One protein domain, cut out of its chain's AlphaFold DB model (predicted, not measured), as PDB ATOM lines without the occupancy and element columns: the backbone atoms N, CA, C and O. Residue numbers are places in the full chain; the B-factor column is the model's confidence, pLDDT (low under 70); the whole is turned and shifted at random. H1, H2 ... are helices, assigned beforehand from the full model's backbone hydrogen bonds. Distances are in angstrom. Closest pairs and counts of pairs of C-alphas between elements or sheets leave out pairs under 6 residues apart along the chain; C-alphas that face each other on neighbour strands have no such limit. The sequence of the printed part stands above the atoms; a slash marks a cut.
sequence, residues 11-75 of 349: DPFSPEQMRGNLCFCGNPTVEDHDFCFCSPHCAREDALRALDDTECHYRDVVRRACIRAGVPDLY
ATOM      1  N   ASP A  11     189.219 251.099 301.233       85.69
ATOM      2  CA  ASP A  11     189.229 249.815 300.537       85.69
ATOM      3  C   ASP A  11     188.077 248.930 301.057       85.69
ATOM      4  O   ASP A  11     188.069 248.604 302.257       85.69
ATOM      5  N   PRO A  12     187.116 248.534 300.191       82.25
ATOM      6  CA  PRO A  12     185.999 247.670 300.570       82.25
ATOM      7  C   PRO A  12     186.447 246.323 301.135       82.25
ATOM      8  O   PRO A  12     185.688 245.680 301.855       82.25
ATOM      9  N   PHE A  13     187.667 245.881 300.837       83.88
ATOM     10  CA  PHE A  13     188.205 244.606 301.302       83.88
ATOM     11  C   PHE A  13     189.157 244.751 302.487       83.88
ATOM     12  O   PHE A  13     189.760 243.764 302.917       83.88
ATOM     13  N   SER A  14     189.253 245.950 303.067       86.62
ATOM     14  CA  SER A  14     189.990 246.129 304.310       86.62
ATOM     15  C   SER A  14     189.411 245.210 305.402       86.62
ATOM     16  O   SER A  14     188.187 245.091 305.552       86.62
ATOM     17  N   PRO A  15     190.267 244.542 306.199       82.06
ATOM     18  CA  PRO A  15     189.819 243.576 307.200       82.06
ATOM     19  C   PRO A  15     188.877 244.206 308.235       82.06
ATOM     20  O   PRO A  15     188.001 243.533 308.767       82.06
ATOM     21  N   GLU A  16     188.992 245.511 308.480       83.31
ATOM     22  CA  GLU A  16     188.088 246.266 309.352       83.31
ATOM     23  C   GLU A  16     186.650 246.332 308.814       83.31
ATOM     24  O   GLU A  16     185.696 246.265 309.589       83.31
ATOM     25  N   GLN A  17     186.477 246.421 307.494       81.81
ATOM     26  CA  GLN A  17     185.158 246.480 306.859       81.81
ATOM     27  C   GLN A  17     184.524 245.100 306.692       81.81
ATOM     28  O   GLN A  17     183.300 244.969 306.781       81.81
ATOM     29  N   MET A  18     185.359 244.078 306.507       80.69
ATOM     30  CA  MET A  18     184.940 242.683 306.380       80.69
ATOM     31  C   MET A  18     184.656 242.019 307.739       80.69
ATOM     32  O   MET A  18     184.007 240.975 307.790       80.69
ATOM     33  N   ARG A  19     185.082 242.609 308.863       81.19
ATOM     34  CA  ARG A  19     184.812 242.076 310.208       81.19
ATOM     35  C   ARG A  19     183.315 242.108 310.535       81.19
ATOM     36  O   ARG A  19     182.729 243.141 310.861       81.19
ATOM     37  N   GLY A  20     182.692 240.934 310.479       80.81
ATOM     38  CA  GLY A  20     181.382 240.666 311.065       80.81
ATOM     39  C   GLY A  20     181.521 240.073 312.466       80.81
ATOM     40  O   GLY A  20     182.374 239.222 312.683       80.81
ATOM     41  N   ASN A  21     180.654 240.477 313.401       85.94
ATOM     42  CA  ASN A  21     180.663 239.957 314.781       85.94
ATOM     43  C   ASN A  21     180.095 238.534 314.895       85.94
ATOM     44  O   ASN A  21     180.276 237.878 315.915       85.94
ATOM     45  N   LEU A  22     179.358 238.077 313.882       89.25
ATOM     46  CA  LEU A  22     178.637 236.809 313.893       89.25
ATOM     47  C   LEU A  22     178.896 236.065 312.588       89.25
ATOM     48  O   LEU A  22     178.760 236.635 311.507       89.25
ATOM     49  N   CYS A  23     179.232 234.788 312.718       91.81
ATOM     50  CA  CYS A  23     179.320 233.837 311.624       91.81
ATOM     51  C   CYS A  23     177.915 233.446 311.133       91.81
ATOM     52  O   CYS A  23     176.924 233.599 311.847       91.81
ATOM     53  N   PHE A  24     177.841 232.838 309.947       88.62
ATOM     54  CA  PHE A  24     176.626 232.234 309.395       88.62
ATOM     55  C   PHE A  24     175.868 231.315 310.371       88.62
ATOM     56  O   PHE A  24     174.643 231.303 310.393       88.62
ATOM     57  N   CYS A  25     176.577 230.552 311.206       92.25
ATOM     58  CA  CYS A  25     175.954 229.655 312.184       92.25
ATOM     59  C   CYS A  25     175.426 230.369 313.446       92.25
ATOM     60  O   CYS A  25     174.944 229.704 314.358       92.25
ATOM     61  N   GLY A  26     175.549 231.699 313.526       91.19
ATOM     62  CA  GLY A  26     175.146 232.512 314.676       91.19
ATOM     63  C   GLY A  26     176.185 232.598 315.797       91.19
ATOM     64  O   GLY A  26     175.996 233.366 316.734       91.19
ATOM     65  N   ASN A  27     177.292 231.856 315.708       93.38
ATOM     66  CA  ASN A  27     178.382 231.947 316.680       93.38
ATOM     67  C   ASN A  27     179.259 233.181 316.422       93.38
ATOM     68  O   ASN A  27     179.417 233.576 315.261       93.38
ATOM     69  N   PRO A  28     179.878 233.762 317.465       90.19
ATOM     70  CA  PRO A  28     180.813 234.864 317.289       90.19
ATOM     71  C   PRO A  28     182.005 234.443 316.425       90.19
ATOM     72  O   PRO A  28     182.473 233.301 316.487       90.19
ATOM     73  N   THR A  29     182.476 235.362 315.588       89.12
ATOM     74  CA  THR A  29     183.728 235.183 314.847       89.12
ATOM     75  C   THR A  29     184.901 235.213 315.827       89.12
ATOM     76  O   THR A  29     184.873 235.920 316.832       89.12
ATOM     77  N   VAL A  30     185.904 234.368 315.587       83.69
ATOM     78  CA  VAL A  30     187.099 234.315 316.439       83.69
ATOM     79  C   VAL A  30     188.037 235.421 315.968       83.69
ATOM     80  O   VAL A  30     188.349 235.461 314.784       83.69
ATOM     81  N   GLU A  31     188.485 236.297 316.872       75.19
ATOM     82  CA  GLU A  31     189.355 237.442 316.535       75.19
ATOM     83  C   GLU A  31     190.655 237.031 315.823       75.19
ATOM     84  O   GLU A  31     191.163 237.789 315.001       75.19
ATOM     85  N   ASP A  32     191.148 235.818 316.095       73.19
ATOM     86  CA  ASP A  32     192.361 235.245 315.494       73.19
ATOM     87  C   ASP A  32     192.173 234.754 314.050       73.19
ATOM     88  O   ASP A  32     193.127 234.325 313.395       73.19
ATOM     89  N   HIS A  33     190.942 234.746 313.543       64.50
ATOM     90  CA  HIS A  33     190.680 234.432 312.153       64.50
ATOM     91  C   HIS A  33     190.348 235.726 311.425       64.50
ATOM     92  O   HIS A  33     189.300 236.322 311.652       64.50
ATOM     93  N   ASP A  34     191.189 236.093 310.458       65.12
ATOM     94  CA  ASP A  34     190.947 237.184 309.494       65.12
ATOM     95  C   ASP A  34     189.680 236.974 308.638       65.12
ATOM     96  O   ASP A  34     189.388 237.724 307.709       65.12
ATOM     97  N   PHE A  35     188.911 235.931 308.936       71.62
ATOM     98  CA  PHE A  35     187.766 235.480 308.189       71.62
ATOM     99  C   PHE A  35     186.484 235.672 308.994       71.62
ATOM    100  O   PHE A  35     186.434 235.520 310.212       71.62
ATOM    101  N   CYS A  36     185.393 235.891 308.271       85.69
ATOM    102  CA  CYS A  36     184.042 236.128 308.783       85.69
ATOM    103  C   CYS A  36     183.389 234.869 309.396       85.69
ATOM    104  O   CYS A  36     182.165 234.742 309.440       85.69
ATOM    105  N   PHE A  37     184.187 233.884 309.817       91.50
ATOM    106  CA  PHE A  37     183.730 232.555 310.194       91.50
ATOM    107  C   PHE A  37     184.245 232.153 311.574       91.50
ATOM    108  O   PHE A  37     185.410 232.343 311.904       91.50
ATOM    109  N   CYS A  38     183.386 231.518 312.375       92.62
ATOM    110  CA  CYS A  38     183.770 231.012 313.695       92.62
ATOM    111  C   CYS A  38     184.618 229.728 313.618       92.62
ATOM    112  O   CYS A  38     185.167 229.284 314.621       92.62
ATOM    113  N   SER A  39     184.657 229.065 312.456       92.31
ATOM    114  CA  SER A  39     185.421 227.835 312.252       92.31
ATOM    115  C   SER A  39     185.699 227.565 310.764       92.31
ATOM    116  O   SER A  39     184.920 227.986 309.902       92.31
ATOM    117  N   PRO A  40     186.723 226.749 310.443       90.56
ATOM    118  CA  PRO A  40     186.961 226.263 309.081       90.56
ATOM    119  C   PRO A  40     185.820 225.394 308.526       90.56
ATOM    120  O   PRO A  40     185.735 225.170 307.320       90.56
ATOM    121  N   HIS A  41     184.966 224.839 309.392       93.44
ATOM    122  CA  HIS A  41     183.788 224.089 308.959       93.44
ATOM    123  C   HIS A  41     182.743 225.026 308.355       93.44
ATOM    124  O   HIS A  41     182.321 224.807 307.225       93.44
ATOM    125  N   CYS A  42     182.414 226.111 309.063       93.19
ATOM    126  CA  CYS A  42     181.454 227.102 308.585       93.19
ATOM    127  C   CYS A  42     181.937 227.793 307.305       93.19
ATOM    128  O   CYS A  42     181.136 228.002 306.403       93.19
ATOM    129  N   ALA A  43     183.241 228.062 307.183       91.94
ATOM    130  CA  ALA A  43     183.818 228.588 305.944       91.94
ATOM    131  C   ALA A  43     183.608 227.637 304.749       91.94
ATOM    132  O   ALA A  43     183.269 228.074 303.654       91.94
ATOM    133  N   ARG A  44     183.773 226.321 304.953       93.81
ATOM    134  CA  ARG A  44     183.542 225.317 303.901       93.81
ATOM    135  C   ARG A  44     182.069 225.171 303.534       93.81
ATOM    136  O   ARG A  44     181.762 225.073 302.352       93.81
ATOM    137  N   GLU A  45     181.173 225.150 304.515       94.12
ATOM    138  CA  GLU A  45     179.728 225.098 304.252       94.12
ATOM    139  C   GLU A  45     179.248 226.338 303.495       94.12
ATOM    140  O   GLU A  45     178.437 226.216 302.579       94.12
ATOM    141  N   ASP A  46     179.771 227.514 303.839       93.94
ATOM    142  CA  ASP A  46     179.441 228.756 303.144       93.94
ATOM    143  C   ASP A  46     179.995 228.785 301.713       93.94
ATOM    144  O   ASP A  46     179.299 229.198 300.790       93.94
ATOM    145  N   ALA A  47     181.206 228.256 301.502       91.81
ATOM    146  CA  ALA A  47     181.781 228.100 300.169       91.81
ATOM    147  C   ALA A  47     180.949 227.163 299.278       91.81
ATOM    148  O   ALA A  47     180.798 227.432 298.092       91.81
ATOM    149  N   LEU A  48     180.369 226.092 299.834       94.06
ATOM    150  CA  LEU A  48     179.447 225.228 299.087       94.06
ATOM    151  C   LEU A  48     178.145 225.964 298.740       94.06
ATOM    152  O   LEU A  48     177.709 225.918 297.595       94.06
ATOM    153  N   ARG A  49     177.575 226.729 299.681       92.62
ATOM    154  CA  ARG A  49     176.387 227.567 299.420       92.62
ATOM    155  C   ARG A  49     176.627 228.618 298.343       92.62
ATOM    156  O   ARG A  49     175.714 228.913 297.576       92.62
ATOM    157  N   ALA A  50     177.842 229.164 298.290       90.62
ATOM    158  CA  ALA A  50     178.247 230.124 297.272       90.62
ATOM    159  C   ALA A  50     178.200 229.535 295.851       90.62
ATOM    160  O   ALA A  50     177.999 230.289 294.904       90.62
ATOM    161  N   LEU A  51     178.363 228.212 295.707       90.94
ATOM    162  CA  LEU A  51     178.235 227.509 294.426       90.94
ATOM    163  C   LEU A  51     176.773 227.237 294.050       90.94
ATOM    164  O   LEU A  51     176.443 227.252 292.870       90.94
ATOM    165  N   ASP A  52     175.900 227.021 295.035       87.75
ATOM    166  CA  ASP A  52     174.498 226.625 294.820       87.75
ATOM    167  C   ASP A  52     173.562 227.800 294.455       87.75
ATOM    168  O   ASP A  52     172.341 227.684 294.571       87.75
ATOM    169  N   ASP A  53     174.103 228.967 294.078       82.00
ATOM    170  CA  ASP A  53     173.381 230.245 293.892       82.00
ATOM    171  C   ASP A  53     172.535 230.697 295.104       82.00
ATOM    172  O   ASP A  53     171.832 231.716 295.058       82.00
ATOM    173  N   THR A  54     172.609 229.960 296.213       88.31
ATOM    174  CA  THR A  54     171.949 230.292 297.470       88.31
ATOM    175  C   THR A  54     172.625 231.487 298.131       88.31
ATOM    176  O   THR A  54     173.772 231.832 297.849       88.31
ATOM    177  N   GLU A  55     171.890 232.163 299.009       86.88
ATOM    178  CA  GLU A  55     172.449 233.249 299.805       86.88
ATOM    179  C   GLU A  55     173.544 232.682 300.725       86.88
ATOM    180  O   GLU A  55     173.278 231.823 301.572       86.88
ATOM    181  N   CYS A  56     174.788 233.111 300.490       92.38
ATOM    182  CA  CYS A  56     175.945 232.764 301.304       92.38
ATOM    183  C   CYS A  56     176.397 233.980 302.113       92.38
ATOM    184  O   CYS A  56     176.347 235.128 301.662       92.38
ATOM    185  N   HIS A  57     176.863 233.712 303.324       91.62
ATOM    186  CA  HIS A  57     177.285 234.716 304.283       91.62
ATOM    187  C   HIS A  57     178.433 235.572 303.754       91.62
ATOM    188  O   HIS A  57     178.436 236.784 303.962       91.62
ATOM    189  N   TYR A  58     179.377 234.968 303.027       88.38
ATOM    190  CA  TYR A  58     180.467 235.696 302.392       88.38
ATOM    191  C   TYR A  58     179.952 236.785 301.444       88.38
ATOM    192  O   TYR A  58     180.418 237.921 301.522       88.38
ATOM    193  N   ARG A  59     178.938 236.498 300.611       89.81
ATOM    194  CA  ARG A  59     178.328 237.509 299.727       89.81
ATOM    195  C   ARG A  59     177.703 238.649 300.514       89.81
ATOM    196  O   ARG A  59     177.853 239.800 300.116       89.81
ATOM    197  N   ASP A  60     177.037 238.351 301.623       89.69
ATOM    198  CA  ASP A  60     176.419 239.380 302.462       89.69
ATOM    199  C   ASP A  60     177.448 240.242 303.188       89.69
ATOM    200  O   ASP A  60     177.214 241.431 303.421       89.69
ATOM    201  N   VAL A  61     178.584 239.666 303.581       89.44
ATOM    202  CA  VAL A  61     179.691 240.438 304.149       89.44
ATOM    203  C   VAL A  61     180.320 241.327 303.081       89.44
ATOM    204  O   VAL A  61     180.403 242.532 303.301       89.44
ATOM    205  N   VAL A  62     180.665 240.777 301.912       88.50
ATOM    206  CA  VAL A  62     181.242 241.547 300.798       88.50
ATOM    207  C   VAL A  62     180.301 242.669 300.367       88.50
ATOM    208  O   VAL A  62     180.724 243.815 300.271       88.50
ATOM    209  N   ARG A  63     179.003 242.386 300.194       88.94
ATOM    210  CA  ARG A  63     178.010 243.407 299.833       88.94
ATOM    211  C   ARG A  63     177.963 244.524 300.876       88.94
ATOM    212  O   ARG A  63     177.970 245.699 300.519       88.94
ATOM    213  N   ARG A  64     177.946 244.180 302.169       88.62
ATOM    214  CA  ARG A  64     177.977 245.181 303.249       88.62
ATOM    215  C   ARG A  64     179.261 246.003 303.233       88.62
ATOM    216  O   ARG A  64     179.184 247.204 303.482       88.62
ATOM    217  N   ALA A  65     180.401 245.384 302.952       87.44
ATOM    218  CA  ALA A  65     181.682 246.070 302.884       87.44
ATOM    219  C   ALA A  65     181.733 247.040 301.687       87.44
ATOM    220  O   ALA A  65     182.030 248.217 301.872       87.44
ATOM    221  N   CYS A  66     181.271 246.619 300.504       88.44
ATOM    222  CA  CYS A  66     181.123 247.494 299.335       88.44
ATOM    223  C   CYS A  66     180.201 248.696 299.606       88.44
ATOM    224  O   CYS A  66     180.573 249.830 299.309       88.44
ATOM    225  N   ILE A  67     179.036 248.469 300.228       88.12
ATOM    226  CA  ILE A  67     178.102 249.551 300.590       88.12
ATOM    227  C   ILE A  67     178.762 250.541 301.562       88.12
ATOM    228  O   ILE A  67     178.593 251.750 301.414       88.12
ATOM    229  N   ARG A  68     179.528 250.052 302.548       86.56
ATOM    230  CA  ARG A  68     180.250 250.911 303.506       86.56
ATOM    231  C   ARG A  68     181.355 251.728 302.848       86.56
ATOM    232  O   ARG A  68     181.523 252.887 303.210       86.56
ATOM    233  N   ALA A  69     182.055 251.152 301.877       87.19
ATOM    234  CA  ALA A  69     183.061 251.847 301.084       87.19
ATOM    235  C   ALA A  69     182.462 252.887 300.116       87.19
ATOM    236  O   ALA A  69     183.204 253.585 299.427       87.19
ATOM    237  N   GLY A  70     181.130 253.005 300.040       87.06
ATOM    238  CA  GLY A  70     180.456 253.898 299.100       87.06
ATOM    239  C   GLY A  70     180.531 253.414 297.653       87.06
ATOM    240  O   GLY A  70     180.222 254.177 296.738       87.06
ATOM    241  N   VAL A  71     180.924 252.153 297.434       85.38
ATOM    242  CA  VAL A  71     180.864 251.529 296.116       85.38
ATOM    243  C   VAL A  71     179.381 251.299 295.813       85.38
ATOM    244  O   VAL A  71     178.702 250.634 296.605       85.38
ATOM    245  N   PRO A  72     178.845 251.855 294.705       80.31
ATOM    246  CA  PRO A  72     177.485 251.564 294.270       80.31
ATOM    247  C   PRO A  72     177.300 250.054 294.223       80.31
ATOM    248  O   PRO A  72     178.233 249.348 293.856       80.31
ATOM    249  N   ASP A  73     176.134 249.553 294.617       75.50
ATOM    250  CA  ASP A  73     175.895 248.115 294.737       75.50
ATOM    251  C   ASP A  73     175.961 247.430 293.356       75.50
ATOM    252  O   ASP A  73     174.949 247.201 292.695       75.50
ATOM    253  N   LEU A  74     177.177 247.118 292.896       66.88
ATOM    254  CA  LEU A  74     177.462 246.385 291.659       66.88
ATOM    255  C   LEU A  74     176.953 244.940 291.762       66.88
ATOM    256  O   LEU A  74     176.696 244.289 290.752       66.88
ATOM    257  N   TYR A  75     176.759 244.469 292.997       62.25
ATOM    258  CA  TYR A  75     176.142 243.196 293.353       62.25
ATOM    259  C   TYR A  75     174.762 243.392 293.978       62.25
ATOM    260  O   TYR A  75     174.311 242.541 294.773       62.25
TER     261      TYR A  75
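Overview. This is residues 11 to 75 of the 349 residues of an uncharacterized protein of Hydnomerulius pinastri MD-312 (UniProt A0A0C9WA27). What shape do these coordinates make? Two helices of twelve residues, H2 and H3, stand nearly square to each other, H3 starting beside residues 46 to 50 of H2 and running away from it; the short helix H1 packs on H3, and a broad loop of residues 19 to 39 leads from H1 across to H2. After H3, residues 69 to 75 fold back as a tail. What is it built of? The printed part has 65 residues with three named helices, in the order H1, H2, H3, and no named strand; its class is all helix, though under half of the residues, 28 of the 65, are in named elements. How is it spread in space? It is compact, with a radius of gyration of the C-alphas of 11.7 A, and flat in outline, spanning 31 by 28 by 15 A.

Along the chain. Where is the first helix? H1 is residues 15 to 18, 5.0 A from first to last C-alpha, and C-alpha 15 is at (189.819, 243.576, 307.200). Where do the longer helices run? H2 is residues 40 to 51, 17.1 A long from C-alpha 40 at (186.961, 226.263, 309.081) to C-alpha 51. H3 is residues 57 to 68, 16.5 A long, and ends with C-alpha 68 at (180.250, 250.911, 303.506).

Arrangement. How does H1 stand to the other helices? H1 and H3 touch, and their closest C-alphas, those of Gln 17 and Ala 65, are 5.3 A apart. H1 and H2 are apart. How do H2 and H3 meet? They touch through residues 46 to 50 of H2 and 57 to 59 of H3, with the closest C-alphas, those of Asp 46 and His 57, 6.4 A apart. Their lines are about perpendicular, at 81 degrees. What do the backbone N and O atoms show? In H2 and H3 every O i to N i+4 pair is within hydrogen-bond range; H1, with 4 residues, is too short for such a pair.

Size, cuts and confidence. How large is the whole? The two C-alphas farthest apart, those of His 41 and Pro 72, are 31.8 A apart, and the first and last printed C-alphas, of Asp 11 and Tyr 75, are 16.3 A apart. Is there a cut, and which link is long? The printed part has no cut; the link from H1 to H2 is long, with 21 residues, and the link from H2 to H3 is tight, with 5. Where is the model's confidence low? The mean pLDDT of the printed part is 86.1, and residues 33 to 34 and 74 to 75 are under 70.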